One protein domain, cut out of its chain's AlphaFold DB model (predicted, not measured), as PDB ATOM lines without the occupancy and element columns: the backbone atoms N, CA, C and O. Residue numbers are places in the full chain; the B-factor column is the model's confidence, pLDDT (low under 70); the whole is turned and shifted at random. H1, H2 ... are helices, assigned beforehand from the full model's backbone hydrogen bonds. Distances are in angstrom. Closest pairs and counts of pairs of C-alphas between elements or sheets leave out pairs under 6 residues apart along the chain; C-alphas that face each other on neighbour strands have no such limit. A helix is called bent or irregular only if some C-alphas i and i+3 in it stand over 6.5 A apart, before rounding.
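AT A GLANCE: This is residues 662 to 833 of the 1170 residues of the protein "Peptidase M26" of Streptococcus sp. (UniProt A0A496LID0). One helix, H7, forms the core, with H4 and H10 crossing it on opposite sides and H8 folding back along its later residues as a hairpin. Near the beginning of H7, H1 and H6 lie side by side with H5 crossing H1, while residues 728 to 734 stick out; H12 and H13 lie well away from H1 and H6. The printed part has 172 residues with thirteen named helices, H1 to H13 in chain order, and no named strand; its class is all helix. It is compact, with a radius of gyration of the C-alphas of 16.3 A and spans of 47 by 44 by 25 A.

HOW THE PARTS SIT: H1, residues 662 to 672, touches H6, residues 733 to 745, at a shallow tilt of 5 degrees, the same way; their closest C-alphas, Leu 667 and Lys 740, are 7.0 A apart. H5, residues 713 to 724, touches H1 with residues 713 to 718 alone, at a steep tilt of 58 degrees, opposite ways (closest C-alphas Thr 668 and Gln 714, 5.7 A). The hub is H7, residues 747 to 760, touching four helices. H2, residues 679 to 684, touches its residues 748 to 749 alone, closest at C-alphas Val 681 and Thr 748, 6.5 A. H3, residues 693 to 698, touches no helix. H4, residues 703 to 711, touches H7 only just about perpendicular, at 70.2 degrees (closest C-alphas Leu 706 and Thr 755, 5.2 A). H8, residues 771 to 776, forms a helical hairpin with H7 at 25 degrees (closest C-alphas Leu 757 and Leu 775, 6.8 A). H9, residues 778 to 781, touches no helix. H10, residues 787 to 795, touches H7 about perpendicular, at 83 degrees (closest C-alphas Ala 749 and Gly 795, 4.0 A). H11, residues 799 to 802, and H12, residues 804 to 814, touch only at the corner (closest C-alphas Gln 801 and Met 810, 6.5 A). H13, residues 824 to 833, only just touches H12, with 3 pairs of C-alphas within 8 A (closest Val 808 and Leu 824, 6.3 A). Every O i to N i+4 pair is within hydrogen-bond range in H1 to H8, H10 and H13; in H12 it is 5 of 7, and H9 and H11 are too short for such a pair.

IN THESE COORDINATES: H1 begins at C-alpha 662 (91.177, 54.448, 60.318). H7 measures 20.2 A, H6 18.0 A and H5 16.0 A. H9 is only just irregular, C-alphas 778 and 781 being 6.9 A apart; H12 is irregular, C-alphas 805 and 808 being 8.0 A apart. H13 ends at C-alpha 833 (87.016, 66.161, 20.589).

THE WHOLE: The C-alphas farthest apart, Asn 691 and Phe 728, are 50.3 A apart. The printed part has no cut and no long link. Its mean pLDDT is 93.4, with residues 728 to 730 under 70.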
ATOM      1  N   ASP A 662      92.074  55.235  59.458       90.75
ATOM      2  CA  ASP A 662      91.177  54.448  60.318       90.75
ATOM      3  C   ASP A 662      89.727  54.468  59.817       90.75
ATOM      4  O   ASP A 662      89.043  53.444  59.831       90.75
ATOM      5  N   LEU A 663      89.248  55.633  59.357       91.00
ATOM      6  CA  LEU A 663      87.907  55.777  58.788       91.00
ATOM      7  C   LEU A 663      87.802  55.007  57.468       91.00
ATOM      8  O   LEU A 663      86.822  54.299  57.244       91.00
ATOM      9  N   LEU A 664      88.821  55.125  56.611       93.50
ATOM     10  CA  LEU A 664      88.892  54.400  55.348       93.50
ATOM     11  C   LEU A 664      88.856  52.883  55.570       93.50
ATOM     12  O   LEU A 664      88.103  52.181  54.893       93.50
ATOM     13  N   THR A 665      89.623  52.384  56.539       95.06
ATOM     14  CA  THR A 665      89.682  50.961  56.891       95.06
ATOM     15  C   THR A 665      88.325  50.465  57.389       95.06
ATOM     16  O   THR A 665      87.791  49.508  56.828       95.06
ATOM     17  N   GLN A 666      87.709  51.169  58.348       94.38
ATOM     18  CA  GLN A 666      86.380  50.824  58.874       94.38
ATOM     19  C   GLN A 666      85.311  50.782  57.775       94.38
ATOM     20  O   GLN A 666      84.548  49.821  57.679       94.38
ATOM     21  N   LEU A 667      85.262  51.801  56.912       96.00
ATOM     22  CA  LEU A 667      84.301  51.850  55.808       96.00
ATOM     23  C   LEU A 667      84.561  50.757  54.771       96.00
ATOM     24  O   LEU A 667      83.617  50.160  54.259       96.00
ATOM     25  N   THR A 668      85.828  50.461  54.484       96.69
ATOM     26  CA  THR A 668      86.206  49.373  53.577       96.69
ATOM     27  C   THR A 668      85.722  48.028  54.113       96.69
ATOM     28  O   THR A 668      85.140  47.247  53.364       96.69
ATOM     29  N   GLU A 669      85.930  47.746  55.400       95.62
ATOM     30  CA  GLU A 669      85.441  46.525  56.050       95.62
ATOM     31  C   GLU A 669      83.910  46.449  56.045       95.62
ATOM     32  O   GLU A 669      83.343  45.422  55.666       95.62
ATOM     33  N   SER A 670      83.244  47.558  56.376       95.19
ATOM     34  CA  SER A 670      81.783  47.674  56.379       95.19
ATOM     35  C   SER A 670      81.189  47.379  54.994       95.19
ATOM     36  O   SER A 670      80.325  46.508  54.848       95.19
ATOM     37  N   LEU A 671      81.702  48.020  53.938       96.31
ATOM     38  CA  LEU A 671      81.181  47.882  52.574       96.31
ATOM     39  C   LEU A 671      81.600  46.572  51.887       96.31
ATOM     40  O   LEU A 671      80.878  46.098  51.009       96.31
ATOM     41  N   LYS A 672      82.703  45.928  52.301       94.50
ATOM     42  CA  LYS A 672      83.100  44.592  51.799       94.50
ATOM     43  C   LYS A 672      82.020  43.531  52.021       94.50
ATOM     44  O   LYS A 672      81.904  42.613  51.205       94.50
ATOM     45  N   SER A 673      81.221  43.680  53.081       92.62
ATOM     46  CA  SER A 673      80.110  42.779  53.420       92.62
ATOM     47  C   SER A 673      78.914  42.857  52.460       92.62
ATOM     48  O   SER A 673      78.010  42.028  52.543       92.62
ATOM     49  N   PHE A 674      78.882  43.838  51.552       96.75
ATOM     50  CA  PHE A 674      77.793  44.005  50.594       96.75
ATOM     51  C   PHE A 674      77.659  42.790  49.668       96.75
ATOM     52  O   PHE A 674      78.601  42.434  48.964       96.75
ATOM     53  N   GLU A 675      76.462  42.213  49.590       96.31
ATOM     54  CA  GLU A 675      76.141  41.109  48.686       96.31
ATOM     55  C   GLU A 675      75.058  41.528  47.690       96.31
ATOM     56  O   GLU A 675      73.988  42.010  48.079       96.31
ATOM     57  N   LEU A 676      75.325  41.312  46.396       96.56
ATOM     58  CA  LEU A 676      74.420  41.709  45.310       96.56
ATOM     59  C   LEU A 676      73.067  40.992  45.402       96.56
ATOM     60  O   LEU A 676      72.026  41.570  45.102       96.56
ATOM     61  N   TYR A 677      73.073  39.732  45.839       96.12
ATOM     62  CA  TYR A 677      71.891  38.874  45.907       96.12
ATOM     63  C   TYR A 677      71.314  38.821  47.330       96.12
ATOM     64  O   TYR A 677      71.220  37.753  47.933       96.12
ATOM     65  N   SER A 678      70.925  39.977  47.870       96.19
ATOM     66  CA  SER A 678      70.433  40.131  49.247       96.19
ATOM     67  C   SER A 678      69.059  40.808  49.320       96.19
ATOM     68  O   SER A 678      68.667  41.559  48.426       96.19
ATOM     69  N   ASP A 679      68.325  40.591  50.420       94.94
ATOM     70  CA  ASP A 679      67.029  41.250  50.649       94.94
ATOM     71  C   ASP A 679      67.133  42.781  50.722       94.94
ATOM     72  O   ASP A 679      66.194  43.479  50.335       94.94
ATOM     73  N   GLU A 680      68.273  43.316  51.168       94.00
ATOM     74  CA  GLU A 680      68.552  44.756  51.137       94.00
ATOM     75  C   GLU A 680      68.571  45.286  49.697       94.00
ATOM     76  O   GLU A 680      67.903  46.281  49.401       94.00
ATOM     77  N   VAL A 681      69.267  44.597  48.782       96.81
ATOM     78  CA  VAL A 681      69.290  44.957  47.357       96.81
ATOM     79  C   VAL A 681      67.899  44.823  46.749       96.81
ATOM     80  O   VAL A 681      67.447  45.765  46.102       96.81
ATOM     81  N   TYR A 682      67.177  43.724  47.004       96.69
ATOM     82  CA  TYR A 682      65.824  43.533  46.465       96.69
ATOM     83  C   TYR A 682      64.871  44.658  46.881       96.69
ATOM     84  O   TYR A 682      64.100  45.134  46.053       96.69
ATOM     85  N   ARG A 683      64.946  45.144  48.127       93.62
ATOM     86  CA  ARG A 683      64.185  46.330  48.557       93.62
ATOM     87  C   ARG A 683      64.634  47.591  47.817       93.62
ATOM     88  O   ARG A 683      63.782  48.309  47.304       93.62
ATOM     89  N   SER A 684      65.946  47.827  47.730       92.31
ATOM     90  CA  SER A 684      66.528  49.016  47.088       92.31
ATOM     91  C   SER A 684      66.123  49.152  45.619       92.31
ATOM     92  O   SER A 684      65.808  50.248  45.169       92.31
ATOM     93  N   VAL A 685      66.076  48.041  44.876       94.12
ATOM     94  CA  VAL A 685      65.748  48.037  43.439       94.12
ATOM     95  C   VAL A 685      64.248  47.862  43.146       94.12
ATOM     96  O   VAL A 685      63.861  47.710  41.985       94.12
ATOM     97  N   GLY A 686      63.387  47.893  44.171       92.69
ATOM     98  CA  GLY A 686      61.929  47.833  44.013       92.69
ATOM     99  C   GLY A 686      61.344  46.431  43.795       92.69
ATOM    100  O   GLY A 686      60.280  46.300  43.198       92.69
ATOM    101  N   LEU A 687      62.010  45.384  44.286       93.69
ATOM    102  CA  LEU A 687      61.606  43.974  44.191       93.69
ATOM    103  C   LEU A 687      61.337  43.269  45.550       93.69
ATOM    104  O   LEU A 687      61.558  42.059  45.640       93.69
ATOM    105  N   PRO A 688      60.868  43.934  46.631       88.12
ATOM    106  CA  PRO A 688      60.789  43.304  47.959       88.12
ATOM    107  C   PRO A 688      59.883  42.059  48.021       88.12
ATOM    108  O   PRO A 688      60.180  41.130  48.770       88.12
ATOM    109  N   ASN A 689      58.822  42.022  47.206       89.88
ATOM    110  CA  ASN A 689      57.797  40.968  47.193       89.88
ATOM    111  C   ASN A 689      57.747  40.200  45.857       89.88
ATOM    112  O   ASN A 689      56.739  39.572  45.544       89.88
ATOM    113  N   ASP A 690      58.794  40.294  45.031       92.25
ATOM    114  CA  ASP A 690      58.829  39.642  43.721       92.25
ATOM    115  C   ASP A 690      59.379  38.210  43.831       92.25
ATOM    116  O   ASP A 690      60.480  37.992  44.339       92.25
ATOM    117  N   ASN A 691      58.624  37.226  43.337       92.62
ATOM    118  CA  ASN A 691      59.004  35.811  43.404       92.62
ATOM    119  C   ASN A 691      60.204  35.456  42.501       92.62
ATOM    120  O   ASN A 691      60.868  34.456  42.756       92.62
ATOM    121  N   ASP A 692      60.518  36.268  41.481       94.19
ATOM    122  CA  ASP A 692      61.674  36.096  40.581       94.19
ATOM    123  C   ASP A 692      62.809  37.095  40.895       94.19
ATOM    124  O   ASP A 692      63.713  37.301  40.079       94.19
ATOM    125  N   LYS A 693      62.789  37.728  42.083       94.69
ATOM    126  CA  LYS A 693      63.731  38.795  42.479       94.69
ATOM    127  C   LYS A 693      65.204  38.439  42.251       94.69
ATOM    128  O   LYS A 693      65.956  39.255  41.724       94.69
ATOM    129  N   VAL A 694      65.598  37.203  42.569       95.56
ATOM    130  CA  VAL A 694      66.981  36.722  42.412       95.56
ATOM    131  C   VAL A 694      67.405  36.743  40.942       95.56
ATOM    132  O   VAL A 694      68.456  37.289  40.613       95.56
ATOM    133  N   ASN A 695      66.599  36.173  40.040       94.00
ATOM    134  CA  ASN A 695      66.965  36.111  38.624       94.00
ATOM    135  C   ASN A 695      66.876  37.484  37.957       94.00
ATOM    136  O   ASN A 695      67.703  37.790  37.106       94.00
ATOM    137  N   LYS A 696      65.925  38.336  38.356       95.19
ATOM    138  CA  LYS A 696      65.871  39.727  37.882       95.19
ATOM    139  C   LYS A 696      67.163  40.485  38.198       95.19
ATOM    140  O   LYS A 696      67.719  41.116  37.307       95.19
ATOM    141  N   VAL A 697      67.706  40.332  39.410       96.50
ATOM    142  CA  VAL A 697      69.005  40.927  39.766       96.50
ATOM    143  C   VAL A 697      70.172  40.269  39.016       96.50
ATOM    144  O   VAL A 697      71.039  40.985  38.526       96.50
ATOM    145  N   LYS A 698      70.187  38.938  38.835       95.12
ATOM    146  CA  LYS A 698      71.214  38.254  38.011       95.12
ATOM    147  C   LYS A 698      71.272  38.792  36.579       95.12
ATOM    148  O   LYS A 698      72.354  38.942  36.022       95.12
ATOM    149  N   ARG A 699      70.118  39.131  35.999       94.50
ATOM    150  CA  ARG A 699      69.993  39.691  34.641       94.50
ATOM    151  C   ARG A 699      70.461  41.149  34.526       94.50
ATOM    152  O   ARG A 699      70.418  41.706  33.433       94.50
ATOM    153  N   LEU A 700      70.910  41.772  35.619       96.06
ATOM    154  CA  LEU A 700      71.620  43.054  35.566       96.06
ATOM    155  C   LEU A 700      73.098  42.887  35.175       96.06
ATOM    156  O   LEU A 700      73.692  43.859  34.715       96.06
ATOM    157  N   PHE A 701      73.671  41.685  35.343       96.44
ATOM    158  CA  PHE A 701      75.074  41.362  35.037       96.44
ATOM    159  C   PHE A 701      76.075  42.330  35.692       96.44
ATOM    160  O   PHE A 701      76.971  42.885  35.052       96.44
ATOM    161  N   LEU A 702      75.865  42.585  36.986       97.06
ATOM    162  CA  LEU A 702      76.677  43.499  37.793       97.06
ATOM    163  C   LEU A 702      77.685  42.772  38.693       97.06
ATOM    164  O   LEU A 702      78.474  43.425  39.364       97.06
ATOM    165  N   ASP A 703      77.677  41.446  38.728       95.62
ATOM    166  CA  ASP A 703      78.495  40.622  39.616       95.62
ATOM    167  C   ASP A 703      79.992  40.658  39.284       95.62
ATOM    168  O   ASP A 703      80.792  40.836  40.202       95.62
ATOM    169  N   GLU A 704      80.400  40.600  38.011       95.19
ATOM    170  CA  GLU A 704      81.813  40.793  37.640       95.19
ATOM    171  C   GLU A 704      82.292  42.207  37.973       95.19
ATOM    172  O   GLU A 704      83.370  42.392  38.539       95.19
ATOM    173  N   SER A 705      81.459  43.213  37.686       96.81
ATOM    174  CA  SER A 705      81.765  44.604  38.031       96.81
ATOM    175  C   SER A 705      81.875  44.788  39.548       96.81
ATOM    176  O   SER A 705      82.761  45.489  40.026       96.81
ATOM    177  N   LEU A 706      81.020  44.117  40.327       97.94
ATOM    178  CA  LEU A 706      81.071  44.166  41.783       97.94
ATOM    179  C   LEU A 706      82.350  43.519  42.312       97.94
ATOM    180  O   LEU A 706      82.937  44.038  43.258       97.94
ATOM    181  N   ALA A 707      82.788  42.407  41.720       97.19
ATOM    182  CA  ALA A 707      84.043  41.767  42.100       97.19
ATOM    183  C   ALA A 707      85.233  42.720  41.902       97.19
ATOM    184  O   ALA A 707      86.076  42.841  42.792       97.19
ATOM    185  N   GLU A 708      85.262  43.467  40.796       96.62
ATOM    186  CA  GLU A 708      86.280  44.495  40.546       96.62
ATOM    187  C   GLU A 708      86.195  45.667  41.526       96.62
ATOM    188  O   GLU A 708      87.224  46.122  42.029       96.62
ATOM    189  N   VAL A 709      84.981  46.141  41.828       97.81
ATOM    190  CA  VAL A 709      84.765  47.192  42.832       97.81
ATOM    191  C   VAL A 709      85.246  46.719  44.202       97.81
ATOM    192  O   VAL A 709      85.985  47.443  44.857       97.81
ATOM    193  N   LYS A 710      84.910  45.494  44.629       97.50
ATOM    194  CA  LYS A 710      85.374  44.921  45.904       97.50
ATOM    195  C   LYS A 710      86.899  44.780  45.950       97.50
ATOM    196  O   LYS A 710      87.495  45.082  46.983       97.50
ATOM    197  N   ALA A 711      87.528  44.361  44.849       97.50
ATOM    198  CA  ALA A 711      88.982  44.217  44.757       97.50
ATOM    199  C   ALA A 711      89.722  45.560  44.891       97.50
ATOM    200  O   ALA A 711      90.819  45.594  45.439       97.50
ATOM    201  N   ASN A 712      89.103  46.659  44.449       96.69
ATOM    202  CA  ASN A 712      89.682  48.008  44.472       96.69
ATOM    203  C   ASN A 712      88.997  48.945  45.484       96.69
ATOM    204  O   ASN A 712      89.183  50.160  45.433       96.69
ATOM    205  N   LEU A 713      88.194  48.402  46.407       96.69
ATOM    206  CA  LEU A 713      87.272  49.195  47.221       96.69
ATOM    207  C   LEU A 713      87.991  50.223  48.094       96.69
ATOM    208  O   LEU A 713      87.510  51.341  48.232       96.69
ATOM    209  N   GLN A 714      89.142  49.860  48.659       96.25
ATOM    210  CA  GLN A 714      89.919  50.760  49.509       96.25
ATOM    211  C   GLN A 714      90.402  51.997  48.733       96.25
ATOM    212  O   GLN A 714      90.256  53.114  49.217       96.25
ATOM    213  N   ASP A 715      90.904  51.827  47.507       95.12
ATOM    214  CA  ASP A 715      91.304  52.950  46.645       95.12
ATOM    215  C   ASP A 715      90.090  53.801  46.234       95.12
ATOM    216  O   ASP A 715      90.100  55.025  46.378       95.12
ATOM    217  N   MET A 716      88.999  53.153  45.808       96.38
ATOM    218  CA  MET A 716      87.765  53.846  45.422       96.38
ATOM    219  C   MET A 716      87.164  54.653  46.581       96.38
ATOM    220  O   MET A 716      86.728  55.785  46.378       96.38
ATOM    221  N   LEU A 717      87.160  54.108  47.802       95.88
ATOM    222  CA  LEU A 717      86.704  54.823  48.994       95.88
ATOM    223  C   LEU A 717      87.671  55.939  49.387       95.88
ATOM    224  O   LEU A 717      87.212  57.016  49.754       95.88
ATOM    225  N   GLY A 718      88.984  55.743  49.248       94.50
ATOM    226  CA  GLY A 718      89.968  56.808  49.448       94.50
ATOM    227  C   GLY A 718      89.696  58.008  48.537       94.50
ATOM    228  O   GLY A 718      89.595  59.142  49.010       94.50
ATOM    229  N   LYS A 719      89.467  57.758  47.242       94.94
ATOM    230  CA  LYS A 719      89.087  58.781  46.253       94.94
ATOM    231  C   LYS A 719      87.721  59.402  46.552       94.94
ATOM    232  O   LYS A 719      87.567  60.615  46.428       94.94
ATOM    233  N   LEU A 720      86.739  58.613  46.984       94.94
ATOM    234  CA  LEU A 720      85.417  59.108  47.374       94.94
ATOM    235  C   LEU A 720      85.506  60.084  48.557       94.94
ATOM    236  O   LEU A 720      85.007  61.204  48.472       94.94
ATOM    237  N   LEU A 721      86.200  59.692  49.629       92.31
ATOM    238  CA  LEU A 721      86.404  60.520  50.820       92.31
ATOM    239  C   LEU A 721      87.213  61.787  50.504       92.31
ATOM    240  O   LEU A 721      86.915  62.850  51.044       92.31
ATOM    241  N   ALA A 722      88.196  61.692  49.602       90.94
ATOM    242  CA  ALA A 722      88.980  62.834  49.135       90.94
ATOM    243  C   ALA A 722      88.142  63.876  48.371       90.94
ATOM    244  O   ALA A 722      88.509  65.053  48.342       90.94
ATOM    245  N   ASN A 723      87.035  63.466  47.743       92.00
ATOM    246  CA  ASN A 723      86.229  64.332  46.877       92.00
ATOM    247  C   ASN A 723      84.868  64.736  47.445       92.00
ATOM    248  O   ASN A 723      84.259  65.636  46.870       92.00
ATOM    249  N   GLU A 724      84.389  64.130  48.535       90.69
ATOM    250  CA  GLU A 724      83.108  64.527  49.134       90.69
ATOM    251  C   GLU A 724      83.195  65.928  49.760       90.69
ATOM    252  O   GLU A 724      82.461  66.828  49.352       90.69
ATOM    253  N   TRP A 725      84.122  66.137  50.704       88.06
ATOM    254  CA  TRP A 725      84.338  67.426  51.375       88.06
ATOM    255  C   TRP A 725      85.807  67.842  51.343       88.06
ATOM    256  O   TRP A 725      86.707  67.023  51.535       88.06
ATOM    257  N   THR A 726      86.047  69.141  51.192       84.19
ATOM    258  CA  THR A 726      87.359  69.750  51.402       84.19
ATOM    259  C   THR A 726      87.698  69.733  52.888       84.19
ATOM    260  O   THR A 726      86.906  70.156  53.736       84.19
ATOM    261  N   ARG A 727      88.903  69.255  53.204       77.12
ATOM    262  CA  ARG A 727      89.429  69.170  54.566       77.12
ATOM    263  C   ARG A 727      90.852  69.700  54.584       77.12
ATOM    264  O   ARG A 727      91.740  69.130  53.963       77.12
ATOM    265  N   PHE A 728      91.058  70.788  55.315       69.38
ATOM    266  CA  PHE A 728      92.378  71.401  55.463       69.38
ATOM    267  C   PHE A 728      93.243  70.680  56.511       69.38
ATOM    268  O   PHE A 728      94.468  70.781  56.467       69.38
ATOM    269  N   HIS A 729      92.607  69.921  57.418       65.69
ATOM    270  CA  HIS A 729      93.235  69.104  58.463       65.69
ATOM    271  C   HIS A 729      92.481  67.779  58.671       65.69
ATOM    272  O   HIS A 729      91.276  67.698  58.425       65.69
ATOM    273  N   ALA A 730      93.197  66.736  59.108       55.41
ATOM    274  CA  ALA A 730      92.695  65.357  59.148       55.41
ATOM    275  C   ALA A 730      91.715  65.056  60.305       55.41
ATOM    276  O   ALA A 730      90.823  64.218  60.149       55.41
ATOM    277  N   ASP A 731      91.844  65.729  61.453       71.12
ATOM    278  CA  ASP A 731      91.062  65.406  62.652       71.12
ATOM    279  C   ASP A 731      89.886  66.362  62.872       71.12
ATOM    280  O   ASP A 731      89.997  67.421  63.481       71.12
ATOM    281  N   ASN A 732      88.719  65.930  62.399       82.94
ATOM    282  CA  ASN A 732      87.418  66.442  62.815       82.94
ATOM    283  C   ASN A 732      86.527  65.236  63.171       82.94
ATOM    284  O   ASN A 732      85.953  64.624  62.264       82.94
ATOM    285  N   PRO A 733      86.470  64.818  64.452       87.62
ATOM    286  CA  PRO A 733      85.765  63.605  64.869       87.62
ATOM    287  C   PRO A 733      84.286  63.592  64.469       87.62
ATOM    288  O   PRO A 733      83.840  62.623  63.858       87.62
ATOM    289  N   ALA A 734      83.553  64.683  64.712       90.06
ATOM    290  CA  ALA A 734      82.151  64.790  64.323       90.06
ATOM    291  C   ALA A 734      81.950  64.689  62.806       90.06
ATOM    292  O   ALA A 734      81.127  63.900  62.354       90.06
ATOM    293  N   ALA A 735      82.717  65.423  61.995       89.81
ATOM    294  CA  ALA A 735      82.574  65.334  60.539       89.81
ATOM    295  C   ALA A 735      82.967  63.945  59.993       89.81
ATOM    296  O   ALA A 735      82.384  63.470  59.018       89.81
ATOM    297  N   ASN A 736      83.940  63.272  60.616       89.50
ATOM    298  CA  ASN A 736      84.295  61.887  60.292       89.50
ATOM    299  C   ASN A 736      83.135  60.927  60.569       89.50
ATOM    300  O   ASN A 736      82.788  60.136  59.696       89.50
ATOM    301  N   GLU A 737      82.522  61.032  61.746       90.62
ATOM    302  CA  GLU A 737      81.390  60.193  62.138       90.62
ATOM    303  C   GLU A 737      80.149  60.471  61.276       90.62
ATOM    304  O   GLU A 737      79.496  59.537  60.822       90.62
ATOM    305  N   ALA A 738      79.871  61.739  60.951       90.56
ATOM    306  CA  ALA A 738      78.795  62.119  60.034       90.56
ATOM    307  C   ALA A 738      78.957  61.473  58.651       90.56
ATOM    308  O   ALA A 738      78.007  60.926  58.090       90.56
ATOM    309  N   LEU A 739      80.174  61.528  58.098       90.50
ATOM    310  CA  LEU A 739      80.474  60.939  56.799       90.50
ATOM    311  C   LEU A 739      80.399  59.409  56.846       90.50
ATOM    312  O   LEU A 739      79.850  58.798  55.928       90.50
ATOM    313  N   LYS A 740      80.898  58.803  57.931       93.06
ATOM    314  CA  LYS A 740      80.788  57.366  58.176       93.06
ATOM    315  C   LYS A 740      79.326  56.926  58.174       93.06
ATOM    316  O   LYS A 740      78.956  56.082  57.364       93.06
ATOM    317  N   ALA A 741      78.496  57.557  59.001       92.94
ATOM    318  CA  ALA A 741      77.078  57.248  59.110       92.94
ATOM    319  C   ALA A 741      76.353  57.417  57.769       92.94
ATOM    320  O   ALA A 741      75.661  56.499  57.335       92.94
ATOM    321  N   LYS A 742      76.584  58.523  57.042       92.75
ATOM    322  CA  LYS A 742      75.990  58.743  55.709       92.75
ATOM    323  C   LYS A 742      76.328  57.607  54.738       92.75
ATOM    324  O   LYS A 742      75.452  57.166  53.989       92.75
ATOM    325  N   ILE A 743      77.578  57.136  54.735       95.31
ATOM    326  CA  ILE A 743      78.021  56.037  53.868       95.31
ATOM    327  C   ILE A 743      77.416  54.702  54.323       95.31
ATOM    328  O   ILE A 743      76.900  53.964  53.486       95.31
ATOM    329  N   GLU A 744      77.426  54.396  55.619       94.44
ATOM    330  CA  GLU A 744      76.907  53.133  56.160       94.44
ATOM    331  C   GLU A 744      75.385  53.007  56.004       94.44
ATOM    332  O   GLU A 744      74.900  51.976  55.528       94.44
ATOM    333  N   GLU A 745      74.629  54.072  56.288       93.56
ATOM    334  CA  GLU A 745      73.173  54.140  56.084       93.56
ATOM    335  C   GLU A 745      72.776  53.934  54.615       93.56
ATOM    336  O   GLU A 745      71.675  53.468  54.315       93.56
ATOM    337  N   ASN A 746      73.674  54.264  53.682       95.50
ATOM    338  CA  ASN A 746      73.433  54.180  52.245       95.50
ATOM    339  C   ASN A 746      74.326  53.156  51.530       95.50
ATOM    340  O   ASN A 746      74.398  53.182  50.297       95.50
ATOM    341  N   LYS A 747      74.960  52.228  52.264       96.06
ATOM    342  CA  LYS A 747      75.957  51.277  51.733       96.06
ATOM    343  C   LYS A 747      75.470  50.549  50.475       96.06
ATOM    344  O   LYS A 747      76.193  50.460  49.487       96.06
ATOM    345  N   THR A 748      74.214  50.100  50.476       96.50
ATOM    346  CA  THR A 748      73.602  49.331  49.385       96.50
ATOM    347  C   THR A 748      73.489  50.174  48.121       96.50
ATOM    348  O   THR A 748      73.873  49.728  47.043       96.50
ATOM    349  N   ALA A 749      73.023  51.416  48.252       97.12
ATOM    350  CA  ALA A 749      72.916  52.333  47.126       97.12
ATOM    351  C   ALA A 749      74.305  52.749  46.614       97.12
ATOM    352  O   ALA A 749      74.547  52.717  45.413       97.12
ATOM    353  N   ILE A 750      75.247  53.075  47.502       97.94
ATOM    354  CA  ILE A 750      76.607  53.467  47.102       97.94
ATOM    355  C   ILE A 750      77.297  52.330  46.337       97.94
ATOM    356  O   ILE A 750      77.812  52.561  45.244       97.94
ATOM    357  N   MET A 751      77.247  51.097  46.851       98.06
ATOM    358  CA  MET A 751      77.850  49.935  46.189       98.06
ATOM    359  C   MET A 751      77.204  49.640  44.832       98.06
ATOM    360  O   MET A 751      77.925  49.388  43.866       98.06
ATOM    361  N   LEU A 752      75.874  49.729  44.710       97.88
ATOM    362  CA  LEU A 752      75.187  49.586  43.419       97.88
ATOM    363  C   LEU A 752      75.572  50.700  42.434       97.88
ATOM    364  O   LEU A 752      75.827  50.413  41.266       97.88
ATOM    365  N   GLY A 753      75.655  51.950  42.898       97.44
ATOM    366  CA  GLY A 753      76.059  53.098  42.086       97.44
ATOM    367  C   GLY A 753      77.483  52.960  41.547       97.44
ATOM    368  O   GLY A 753      77.696  53.090  40.341       97.44
ATOM    369  N   LEU A 754      78.442  52.615  42.416       98.06
ATOM    370  CA  LEU A 754      79.829  52.335  42.030       98.06
ATOM    371  C   LEU A 754      79.910  51.171  41.038       98.06
ATOM    372  O   LEU A 754      80.560  51.285  40.003       98.06
ATOM    373  N   THR A 755      79.199  50.076  41.315       98.00
ATOM    374  CA  THR A 755      79.187  48.879  40.462       98.00
ATOM    375  C   THR A 755      78.615  49.170  39.075       98.00
ATOM    376  O   THR A 755      79.166  48.717  38.069       98.00
ATOM    377  N   TYR A 756      77.532  49.945  38.995       98.12
ATOM    378  CA  TYR A 756      76.924  50.328  37.724       98.12
ATOM    379  C   TYR A 756      77.857  51.229  36.907       98.12
ATOM    380  O   TYR A 756      78.117  50.952  35.736       98.12
ATOM    381  N   LEU A 757      78.410  52.282  37.517       97.44
ATOM    382  CA  LEU A 757      79.324  53.186  36.817       97.44
ATOM    383  C   LEU A 757      80.611  52.474  36.381       97.44
ATOM    384  O   LEU A 757      81.037  52.652  35.241       97.44
ATOM    385  N   ASN A 758      81.171  51.599  37.225       96.88
ATOM    386  CA  ASN A 758      82.320  50.761  36.870       96.88
ATOM    387  C   ASN A 758      82.029  49.852  35.662       96.88
ATOM    388  O   ASN A 758      82.915  49.635  34.840       96.88
ATOM    389  N   ARG A 759      80.790  49.356  35.518       96.44
ATOM    390  CA  ARG A 759      80.402  48.463  34.416       96.44
ATOM    391  C   ARG A 759      80.303  49.178  33.069       96.44
ATOM    392  O   ARG A 759      80.663  48.573  32.063       96.44
ATOM    393  N   TYR A 760      79.766  50.400  33.047       97.31
ATOM    394  CA  TYR A 760      79.363  51.080  31.806       97.31
ATOM    395  C   TYR A 760      80.237  52.271  31.404       97.31
ATOM    396  O   TYR A 760      80.154  52.691  30.254       97.31
ATOM    397  N   TYR A 761      81.052  52.822  32.310       96.50
ATOM    398  CA  TYR A 761      81.795  54.069  32.071       96.50
ATOM    399  C   TYR A 761      83.322  53.918  32.158       96.50
ATOM    400  O   TYR A 761      84.043  54.904  32.303       96.50
ATOM    401  N   ASP A 762      83.827  52.694  32.012       94.94
ATOM    402  CA  ASP A 762      85.248  52.425  31.764       94.94
ATOM    403  C   ASP A 762      85.576  52.692  30.282       94.94
ATOM    404  O   ASP A 762      85.653  51.773  29.467       94.94
ATOM    405  N   LEU A 763      85.631  53.976  29.906       96.38
ATOM    406  CA  LEU A 763      85.654  54.424  28.509       96.38
ATOM    407  C   LEU A 763      87.021  54.981  28.114       96.38
ATOM    408  O   LEU A 763      87.523  55.923  28.733       96.38
ATOM    409  N   LYS A 764      87.579  54.446  27.026       95.81
ATOM    410  CA  LYS A 764      88.875  54.858  26.475       95.81
ATOM    411  C   LYS A 764      88.739  55.944  25.411       95.81
ATOM    412  O   LYS A 764      87.897  55.869  24.518       95.81
ATOM    413  N   PHE A 765      89.623  56.929  25.487       96.75
ATOM    414  CA  PHE A 765      89.732  58.052  24.565       96.75
ATOM    415  C   PHE A 765      91.206  58.261  24.221       96.75
ATOM    416  O   PHE A 765      91.895  59.048  24.870       96.75
ATOM    417  N   GLY A 766      91.697  57.522  23.219       93.25
ATOM    418  CA  GLY A 766      93.133  57.438  22.945       93.25
ATOM    419  C   GLY A 766      93.869  56.927  24.184       93.25
ATOM    420  O   GLY A 766      93.533  55.867  24.715       93.25
ATOM    421  N   ASP A 767      94.807  57.722  24.700       92.31
ATOM    422  CA  ASP A 767      95.581  57.372  25.897       92.31
ATOM    423  C   ASP A 767      94.882  57.703  27.231       92.31
ATOM    424  O   ASP A 767      95.413  57.390  28.301       92.31
ATOM    425  N   TYR A 768      93.709  58.344  27.193       95.44
ATOM    426  CA  TYR A 768      92.939  58.711  28.384       95.44
ATOM    427  C   TYR A 768      91.857  57.675  28.701       95.44
ATOM    428  O   TYR A 768      91.262  57.073  27.805       95.44
ATOM    429  N   ASN A 769      91.531  57.527  29.987       94.31
ATOM    430  CA  ASN A 769      90.380  56.750  30.448       94.31
ATOM    431  C   ASN A 769      89.464  57.619  31.320       94.31
ATOM    432  O   ASN A 769      89.891  58.134  32.350       94.31
ATOM    433  N   LEU A 770      88.197  57.771  30.926       93.94
ATOM    434  CA  LEU A 770      87.222  58.624  31.620       93.94
ATOM    435  C   LEU A 770      86.732  58.074  32.965       93.94
ATOM    436  O   LEU A 770      86.080  58.811  33.706       93.94
ATOM    437  N   LYS A 771      87.022  56.812  33.293       94.12
ATOM    438  CA  LYS A 771      86.492  56.119  34.474       94.12
ATOM    439  C   LYS A 771      86.627  56.926  35.765       94.12
ATOM    440  O   LYS A 771      85.651  57.096  36.492       94.12
ATOM    441  N   GLU A 772      87.817  57.460  36.022       93.38
ATOM    442  CA  GLU A 772      88.117  58.264  37.214       93.38
ATOM    443  C   GLU A 772      87.280  59.549  37.269       93.38
ATOM    444  O   GLU A 772      86.774  59.923  38.329       93.38
ATOM    445  N   LEU A 773      87.066  60.202  36.121       94.44
ATOM    446  CA  LEU A 773      86.257  61.418  36.056       94.44
ATOM    447  C   LEU A 773      84.781  61.128  36.303       94.44
ATOM    448  O   LEU A 773      84.144  61.809  37.104       94.44
ATOM    449  N   VAL A 774      84.245  60.084  35.666       94.69
ATOM    450  CA  VAL A 774      82.835  59.706  35.829       94.69
ATOM    451  C   VAL A 774      82.542  59.222  37.247       94.69
ATOM    452  O   VAL A 774      81.443  59.464  37.755       94.69
ATOM    453  N   LEU A 775      83.491  58.542  37.894       94.62
ATOM    454  CA  LEU A 775      83.316  58.053  39.259       94.62
ATOM    455  C   LEU A 775      83.493  59.150  40.307       94.62
ATOM    456  O   LEU A 775      82.675  59.196  41.218       94.62
ATOM    457  N   PHE A 776      84.507  60.017  40.197       95.25
ATOM    458  CA  PHE A 776      84.940  60.862  41.324       95.25
ATOM    459  C   PHE A 776      85.054  62.361  41.025       95.25
ATOM    460  O   PHE A 776      85.147  63.150  41.966       95.25
ATOM    461  N   LYS A 777      85.038  62.773  39.751       93.88
ATOM    462  CA  LYS A 777      85.143  64.186  39.335       93.88
ATOM    463  C   LYS A 777      83.989  64.600  38.409       93.88
ATOM    464  O   LYS A 777      84.230  65.072  37.295       93.88
ATOM    465  N   PRO A 778      82.719  64.451  38.840       91.69
ATOM    466  CA  PRO A 778      81.580  64.927  38.051       91.69
ATOM    467  C   PRO A 778      81.630  66.449  37.806       91.69
ATOM    468  O   PRO A 778      81.028  66.938  36.854       91.69
ATOM    469  N   ASP A 779      82.408  67.187  38.607       90.44
ATOM    470  CA  ASP A 779      82.674  68.620  38.463       90.44
ATOM    471  C   ASP A 779      83.584  68.994  37.279       90.44
ATOM    472  O   ASP A 779      83.737  70.178  36.971       90.44
ATOM    473  N   PHE A 780      84.119  68.014  36.543       94.38
ATOM    474  CA  PHE A 780      84.954  68.236  35.356       94.38
ATOM    475  C   PHE A 780      84.277  69.087  34.259       94.38
ATOM    476  O   PHE A 780      84.962  69.767  33.492       94.38
ATOM    477  N   TYR A 781      82.941  69.098  34.203       92.75
ATOM    478  CA  TYR A 781      82.142  69.871  33.235       92.75
ATOM    479  C   TYR A 781      81.692  71.249  33.775       92.75
ATOM    480  O   TYR A 781      80.869  71.953  33.175       92.75
ATOM    481  N   GLY A 782      82.267  71.676  34.905       88.00
ATOM    482  CA  GLY A 782      82.165  73.033  35.442       88.00
ATOM    483  C   GLY A 782      80.963  73.300  36.349       88.00
ATOM    484  O   GLY A 782      80.699  74.462  36.653       88.00
ATOM    485  N   GLU A 783      80.224  72.269  36.761       84.00
ATOM    486  CA  GLU A 783      79.168  72.365  37.778       84.00
ATOM    487  C   GLU A 783      79.527  71.556  39.018       84.00
ATOM    488  O   GLU A 783      80.065  70.457  38.925       84.00
ATOM    489  N   LYS A 784      79.200  72.085  40.194       87.06
ATOM    490  CA  LYS A 784      79.348  71.338  41.435       87.06
ATOM    491  C   LYS A 784      78.285  70.242  41.505       87.06
ATOM    492  O   LYS A 784      77.092  70.530  41.485       87.06
ATOM    493  N   VAL A 785      78.724  69.001  41.695       88.44
ATOM    494  CA  VAL A 785      77.836  67.849  41.892       88.44
ATOM    495  C   VAL A 785      78.218  67.132  43.194       88.44
ATOM    496  O   VAL A 785      79.350  66.656  43.291       88.44
ATOM    497  N   PRO A 786      77.320  67.045  44.199       88.62
ATOM    498  CA  PRO A 786      77.580  66.296  45.430       88.62
ATOM    499  C   PRO A 786      77.792  64.806  45.137       88.62
ATOM    500  O   PRO A 786      76.888  64.111  44.663       88.62
ATOM    501  N   LEU A 787      79.007  64.317  45.385       92.69
ATOM    502  CA  LEU A 787      79.474  63.031  44.877       92.69
ATOM    503  C   LEU A 787      78.744  61.840  45.516       92.69
ATOM    504  O   LEU A 787      78.243  60.973  44.792       92.69
ATOM    505  N   LEU A 788      78.629  61.796  46.848       94.50
ATOM    506  CA  LEU A 788      77.885  60.724  47.518       94.50
ATOM    507  C   LEU A 788      76.411  60.714  47.120       94.50
ATOM    508  O   LEU A 788      75.872  59.651  46.814       94.50
ATOM    509  N   ASP A 789      75.763  61.877  47.072       93.38
ATOM    510  CA  ASP A 789      74.337  61.950  46.736       93.38
ATOM    511  C   ASP A 789      74.086  61.490  45.297       93.38
ATOM    512  O   ASP A 789      73.100  60.800  45.030       93.38
ATOM    513  N   ARG A 790      75.017  61.783  44.378       93.75
ATOM    514  CA  ARG A 790      75.007  61.257  43.009       93.75
ATOM    515  C   ARG A 790      75.069  59.729  42.983       93.75
ATOM    516  O   ARG A 790      74.235  59.104  42.324       93.75
ATOM    517  N   LEU A 791      76.011  59.113  43.706       96.44
ATOM    518  CA  LEU A 791      76.131  57.648  43.774       96.44
ATOM    519  C   LEU A 791      74.884  57.005  44.392       96.44
ATOM    520  O   LEU A 791      74.365  56.025  43.856       96.44
ATOM    521  N   ILE A 792      74.356  57.596  45.466       96.31
ATOM    522  CA  ILE A 792      73.121  57.153  46.122       96.31
ATOM    523  C   ILE A 792      71.940  57.231  45.149       96.31
ATOM    524  O   ILE A 792      71.154  56.287  45.057       96.31
ATOM    525  N   LYS A 793      71.812  58.325  44.388       94.38
ATOM    526  CA  LYS A 793      70.734  58.514  43.407       94.38
ATOM    527  C   LYS A 793      70.777  57.463  42.296       94.38
ATOM    528  O   LYS A 793      69.726  56.952  41.914       94.38
ATOM    529  N   ILE A 794      71.967  57.110  41.806       95.06
ATOM    530  CA  ILE A 794      72.139  56.034  40.818       95.06
ATOM    531  C   ILE A 794      71.784  54.681  41.446       95.06
ATOM    532  O   ILE A 794      70.980  53.945  40.877       95.06
ATOM    533  N   GLY A 795      72.306  54.370  42.632       94.81
ATOM    534  CA  GLY A 795      72.080  53.085  43.301       94.81
ATOM    535  C   GLY A 795      70.663  52.838  43.818       94.81
ATOM    536  O   GLY A 795      70.268  51.688  43.993       94.81
ATOM    537  N   ARG A 796      69.874  53.896  44.031       94.19
ATOM    538  CA  ARG A 796      68.433  53.817  44.344       94.19
ATOM    539  C   ARG A 796      67.549  53.649  43.103       94.19
ATOM    540  O   ARG A 796      66.324  53.715  43.207       94.19
ATOM    541  N   SER A 797      68.142  53.464  41.925       95.25
ATOM    542  CA  SER A 797      67.385  53.155  40.713       95.25
ATOM    543  C   SER A 797      66.728  51.776  40.820       95.25
ATOM    544  O   SER A 797      67.269  50.844  41.412       95.25
ATOM    545  N   THR A 798      65.548  51.641  40.219       94.44
ATOM    546  CA  THR A 798      64.822  50.360  40.177       94.44
ATOM    547  C   THR A 798      65.538  49.338  39.293       94.44
ATOM    548  O   THR A 798      66.343  49.706  38.436       94.44
ATOM    549  N   GLU A 799      65.198  48.053  39.431       95.44
ATOM    550  CA  GLU A 799      65.774  46.980  38.605       95.44
ATOM    551  C   GLU A 799      65.652  47.285  37.105       95.44
ATOM    552  O   GLU A 799      66.634  47.175  36.377       95.44
ATOM    553  N   ASN A 800      64.495  47.775  36.653       93.25
ATOM    554  CA  ASN A 800      64.288  48.129  35.249       93.25
ATOM    555  C   ASN A 800      65.215  49.254  34.775       93.25
ATOM    556  O   ASN A 800      65.672  49.224  33.637       93.25
ATOM    557  N   GLN A 801      65.493  50.231  35.638       94.69
ATOM    558  CA  GLN A 801      66.350  51.373  35.317       94.69
ATOM    559  C   GLN A 801      67.837  51.001  35.301       94.69
ATOM    560  O   GLN A 801      68.609  51.651  34.604       94.69
ATOM    561  N   LEU A 802      68.237  49.977  36.063       96.06
ATOM    562  CA  LEU A 802      69.610  49.462  36.120       96.06
ATOM    563  C   LEU A 802      69.934  48.462  34.999       96.06
ATOM    564  O   LEU A 802      71.090  48.061  34.860       96.06
ATOM    565  N   LYS A 803      68.951  48.045  34.191       94.81
ATOM    566  CA  LYS A 803      69.176  47.121  33.071       94.81
ATOM    567  C   LYS A 803      70.141  47.703  32.049       94.81
ATOM    568  O   LYS A 803      70.046  48.874  31.688       94.81
ATOM    569  N   GLY A 804      70.979  46.837  31.480       93.25
ATOM    570  CA  GLY A 804      71.842  47.209  30.360       93.25
ATOM    571  C   GLY A 804      71.062  47.737  29.167       93.25
ATOM    572  O   GLY A 804      71.458  48.740  28.588       93.25
ATOM    573  N   ALA A 805      69.886  47.181  28.877       93.06
ATOM    574  CA  ALA A 805      69.010  47.692  27.826       93.06
ATOM    575  C   ALA A 805      68.544  49.152  28.034       93.06
ATOM    576  O   ALA A 805      68.164  49.790  27.055       93.06
ATOM    577  N   ASP A 806      68.587  49.681  29.263       94.88
ATOM    578  CA  ASP A 806      68.117  51.025  29.628       94.88
ATOM    579  C   ASP A 806      69.266  52.036  29.845       94.88
ATOM    580  O   ASP A 806      69.034  53.145  30.321       94.88
ATOM    581  N   ASN A 807      70.515  51.689  29.490       95.06
ATOM    582  CA  ASN A 807      71.698  52.506  29.812       95.06
ATOM    583  C   ASN A 807      71.663  53.940  29.242       95.06
ATOM    584  O   ASN A 807      72.074  54.882  29.921       95.06
ATOM    585  N   VAL A 808      71.090  54.144  28.051       95.00
ATOM    586  CA  VAL A 808      70.943  55.481  27.446       95.00
ATOM    587  C   VAL A 808      69.941  56.323  28.229       95.00
ATOM    588  O   VAL A 808      70.178  57.503  28.494       95.00
ATOM    589  N   ASN A 809      68.839  55.713  28.670       94.44
ATOM    590  CA  ASN A 809      67.863  56.396  29.508       94.44
ATOM    591  C   ASN A 809      68.417  56.637  30.918       94.44
ATOM    592  O   ASN A 809      68.092  57.653  31.532       94.44
ATOM    593  N   MET A 810      69.282  55.756  31.431       95.12
ATOM    594  CA  MET A 810      70.007  56.006  32.675       95.12
ATOM    595  C   MET A 810      70.884  57.253  32.558       95.12
ATOM    596  O   MET A 810      70.789  58.136  33.414       95.12
ATOM    597  N   PHE A 811      71.663  57.374  31.479       96.38
ATOM    598  CA  PHE A 811      72.421  58.591  31.190       96.38
ATOM    599  C   PHE A 811      71.496  59.815  31.143       96.38
ATOM    600  O   PHE A 811      71.721  60.790  31.862       96.38
ATOM    601  N   ALA A 812      70.403  59.743  30.375       94.81
ATOM    602  CA  ALA A 812      69.450  60.841  30.228       94.81
ATOM    603  C   ALA A 812      68.845  61.307  31.568       94.81
ATOM    604  O   ALA A 812      68.649  62.504  31.770       94.81
ATOM    605  N   ARG A 813      68.562  60.374  32.488       93.19
ATOM    606  CA  ARG A 813      67.968  60.664  33.805       93.19
ATOM    607  C   ARG A 813      68.973  61.177  34.831       93.19
ATOM    608  O   ARG A 813      68.594  61.982  35.682       93.19
ATOM    609  N   GLN A 814      70.201  60.659  34.811       92.44
ATOM    610  CA  GLN A 814      71.137  60.831  35.924       92.44
ATOM    611  C   GLN A 814      72.395  61.629  35.568       92.44
ATOM    612  O   GLN A 814      72.863  62.366  36.426       92.44
ATOM    613  N   LEU A 815      72.912  61.526  34.338       92.81
ATOM    614  CA  LEU A 815      74.207  62.104  33.941       92.81
ATOM    615  C   LEU A 815      74.092  63.253  32.915       92.81
ATOM    616  O   LEU A 815      75.033  64.020  32.712       92.81
ATOM    617  N   LYS A 816      72.941  63.411  32.254       93.38
ATOM    618  CA  LYS A 816      72.743  64.433  31.211       93.38
ATOM    619  C   LYS A 816      72.951  65.864  31.715       93.38
ATOM    620  O   LYS A 816      73.632  66.648  31.064       93.38
ATOM    621  N   ALA A 817      72.347  66.200  32.857       88.69
ATOM    622  CA  ALA A 817      72.410  67.551  33.410       88.69
ATOM    623  C   ALA A 817      73.842  67.917  33.834       88.69
ATOM    624  O   ALA A 817      74.359  68.935  33.393       88.69
ATOM    625  N   GLU A 818      74.505  67.037  34.591       88.81
ATOM    626  CA  GLU A 818      75.879  67.251  35.079       88.81
ATOM    627  C   GLU A 818      76.919  67.355  33.954       88.81
ATOM    628  O   GLU A 818      77.887  68.097  34.073       88.81
ATOM    629  N   SER A 819      76.717  66.644  32.842       89.62
ATOM    630  CA  SER A 819      77.637  66.655  31.696       89.62
ATOM    631  C   SER A 819      77.353  67.761  30.676       89.62
ATOM    632  O   SER A 819      78.060  67.850  29.670       89.62
ATOM    633  N   LYS A 820      76.296  68.565  30.880       88.88
ATOM    634  CA  LYS A 820      75.826  69.613  29.950       88.88
ATOM    635  C   LYS A 820      75.645  69.133  28.503       88.88
ATOM    636  O   LYS A 820      75.736  69.915  27.559       88.88
ATOM    637  N   SER A 821      75.379  67.843  28.324       92.31
ATOM    638  CA  SER A 821      75.240  67.203  27.015       92.31
ATOM    639  C   SER A 821      73.762  66.990  26.667       92.31
ATOM    640  O   SER A 821      72.913  66.868  27.549       92.31
ATOM    641  N   SER A 822      73.409  66.946  25.377       93.38
ATOM    642  CA  SER A 822      72.018  66.700  24.954       93.38
ATOM    643  C   SER A 822      71.578  65.253  25.194       93.38
ATOM    644  O   SER A 822      70.421  65.008  25.552       93.38
ATOM    645  N   ASP A 823      72.503  64.315  25.018       95.12
ATOM    646  CA  ASP A 823      72.322  62.867  25.077       95.12
ATOM    647  C   ASP A 823      73.690  62.168  25.221       95.12
ATOM    648  O   ASP A 823      74.735  62.819  25.303       95.12
ATOM    649  N   LEU A 824      73.670  60.833  25.282       96.38
ATOM    650  CA  LEU A 824      74.866  60.009  25.447       96.38
ATOM    651  C   LEU A 824      75.853  60.153  24.277       96.38
ATOM    652  O   LEU A 824      77.058  60.188  24.504       96.38
ATOM    653  N   VAL A 825      75.378  60.227  23.031       96.62
ATOM    654  CA  VAL A 825      76.266  60.293  21.859       96.62
ATOM    655  C   VAL A 825      76.972  61.645  21.822       96.62
ATOM    656  O   VAL A 825      78.184  61.686  21.626       96.62
ATOM    657  N   ALA A 826      76.252  62.732  22.109       96.88
ATOM    658  CA  ALA A 826      76.835  64.063  22.247       96.88
ATOM    659  C   ALA A 826      77.886  64.128  23.368       96.88
ATOM    660  O   ALA A 826      78.922  64.767  23.196       96.88
ATOM    661  N   TYR A 827      77.654  63.432  24.486       97.12
ATOM    662  CA  TYR A 827      78.620  63.320  25.581       97.12
ATOM    663  C   TYR A 827      79.910  62.599  25.166       97.12
ATOM    664  O   TYR A 827      81.012  63.066  25.465       97.12
ATOM    665  N   LEU A 828      79.788  61.475  24.455       97.75
ATOM    666  CA  LEU A 828      80.947  60.737  23.948       97.75
ATOM    667  C   LEU A 828      81.707  61.560  22.897       97.75
ATOM    668  O   LEU A 828      82.928  61.649  22.956       97.75
ATOM    669  N   ASP A 829      80.996  62.227  21.990       97.50
ATOM    670  CA  ASP A 829      81.591  63.060  20.940       97.50
ATOM    671  C   ASP A 829      82.267  64.324  21.489       97.50
ATOM    672  O   ASP A 829      83.333  64.724  21.013       97.50
ATOM    673  N   TYR A 830      81.710  64.921  22.547       97.00
ATOM    674  CA  TYR A 830      82.366  65.994  23.290       97.00
ATOM    675  C   TYR A 830      83.721  65.541  23.841       97.00
ATOM    676  O   TYR A 830      84.742  66.181  23.588       97.00
ATOM    677  N   ASN A 831      83.747  64.403  24.538       97.00
ATOM    678  CA  ASN A 831      84.976  63.871  25.115       97.00
ATOM    679  C   ASN A 831      85.967  63.385  24.056       97.00
ATOM    680  O   ASN A 831      87.169  63.548  24.246       97.00
ATOM    681  N   ARG A 832      85.494  62.871  22.915       97.38
ATOM    682  CA  ARG A 832      86.346  62.558  21.763       97.38
ATOM    683  C   ARG A 832      87.094  63.797  21.295       97.38
ATOM    684  O   ARG A 832      88.317  63.741  21.212       97.38
ATOM    685  N   ARG A 833      86.387  64.899  21.023       96.56
ATOM    686  CA  ARG A 833      87.016  66.161  20.589       96.56
ATOM    687  C   ARG A 833      87.985  66.718  21.624       96.56
ATOM    688  O   ARG A 833      89.018  67.258  21.259       96.56
TER     689      ARG A 833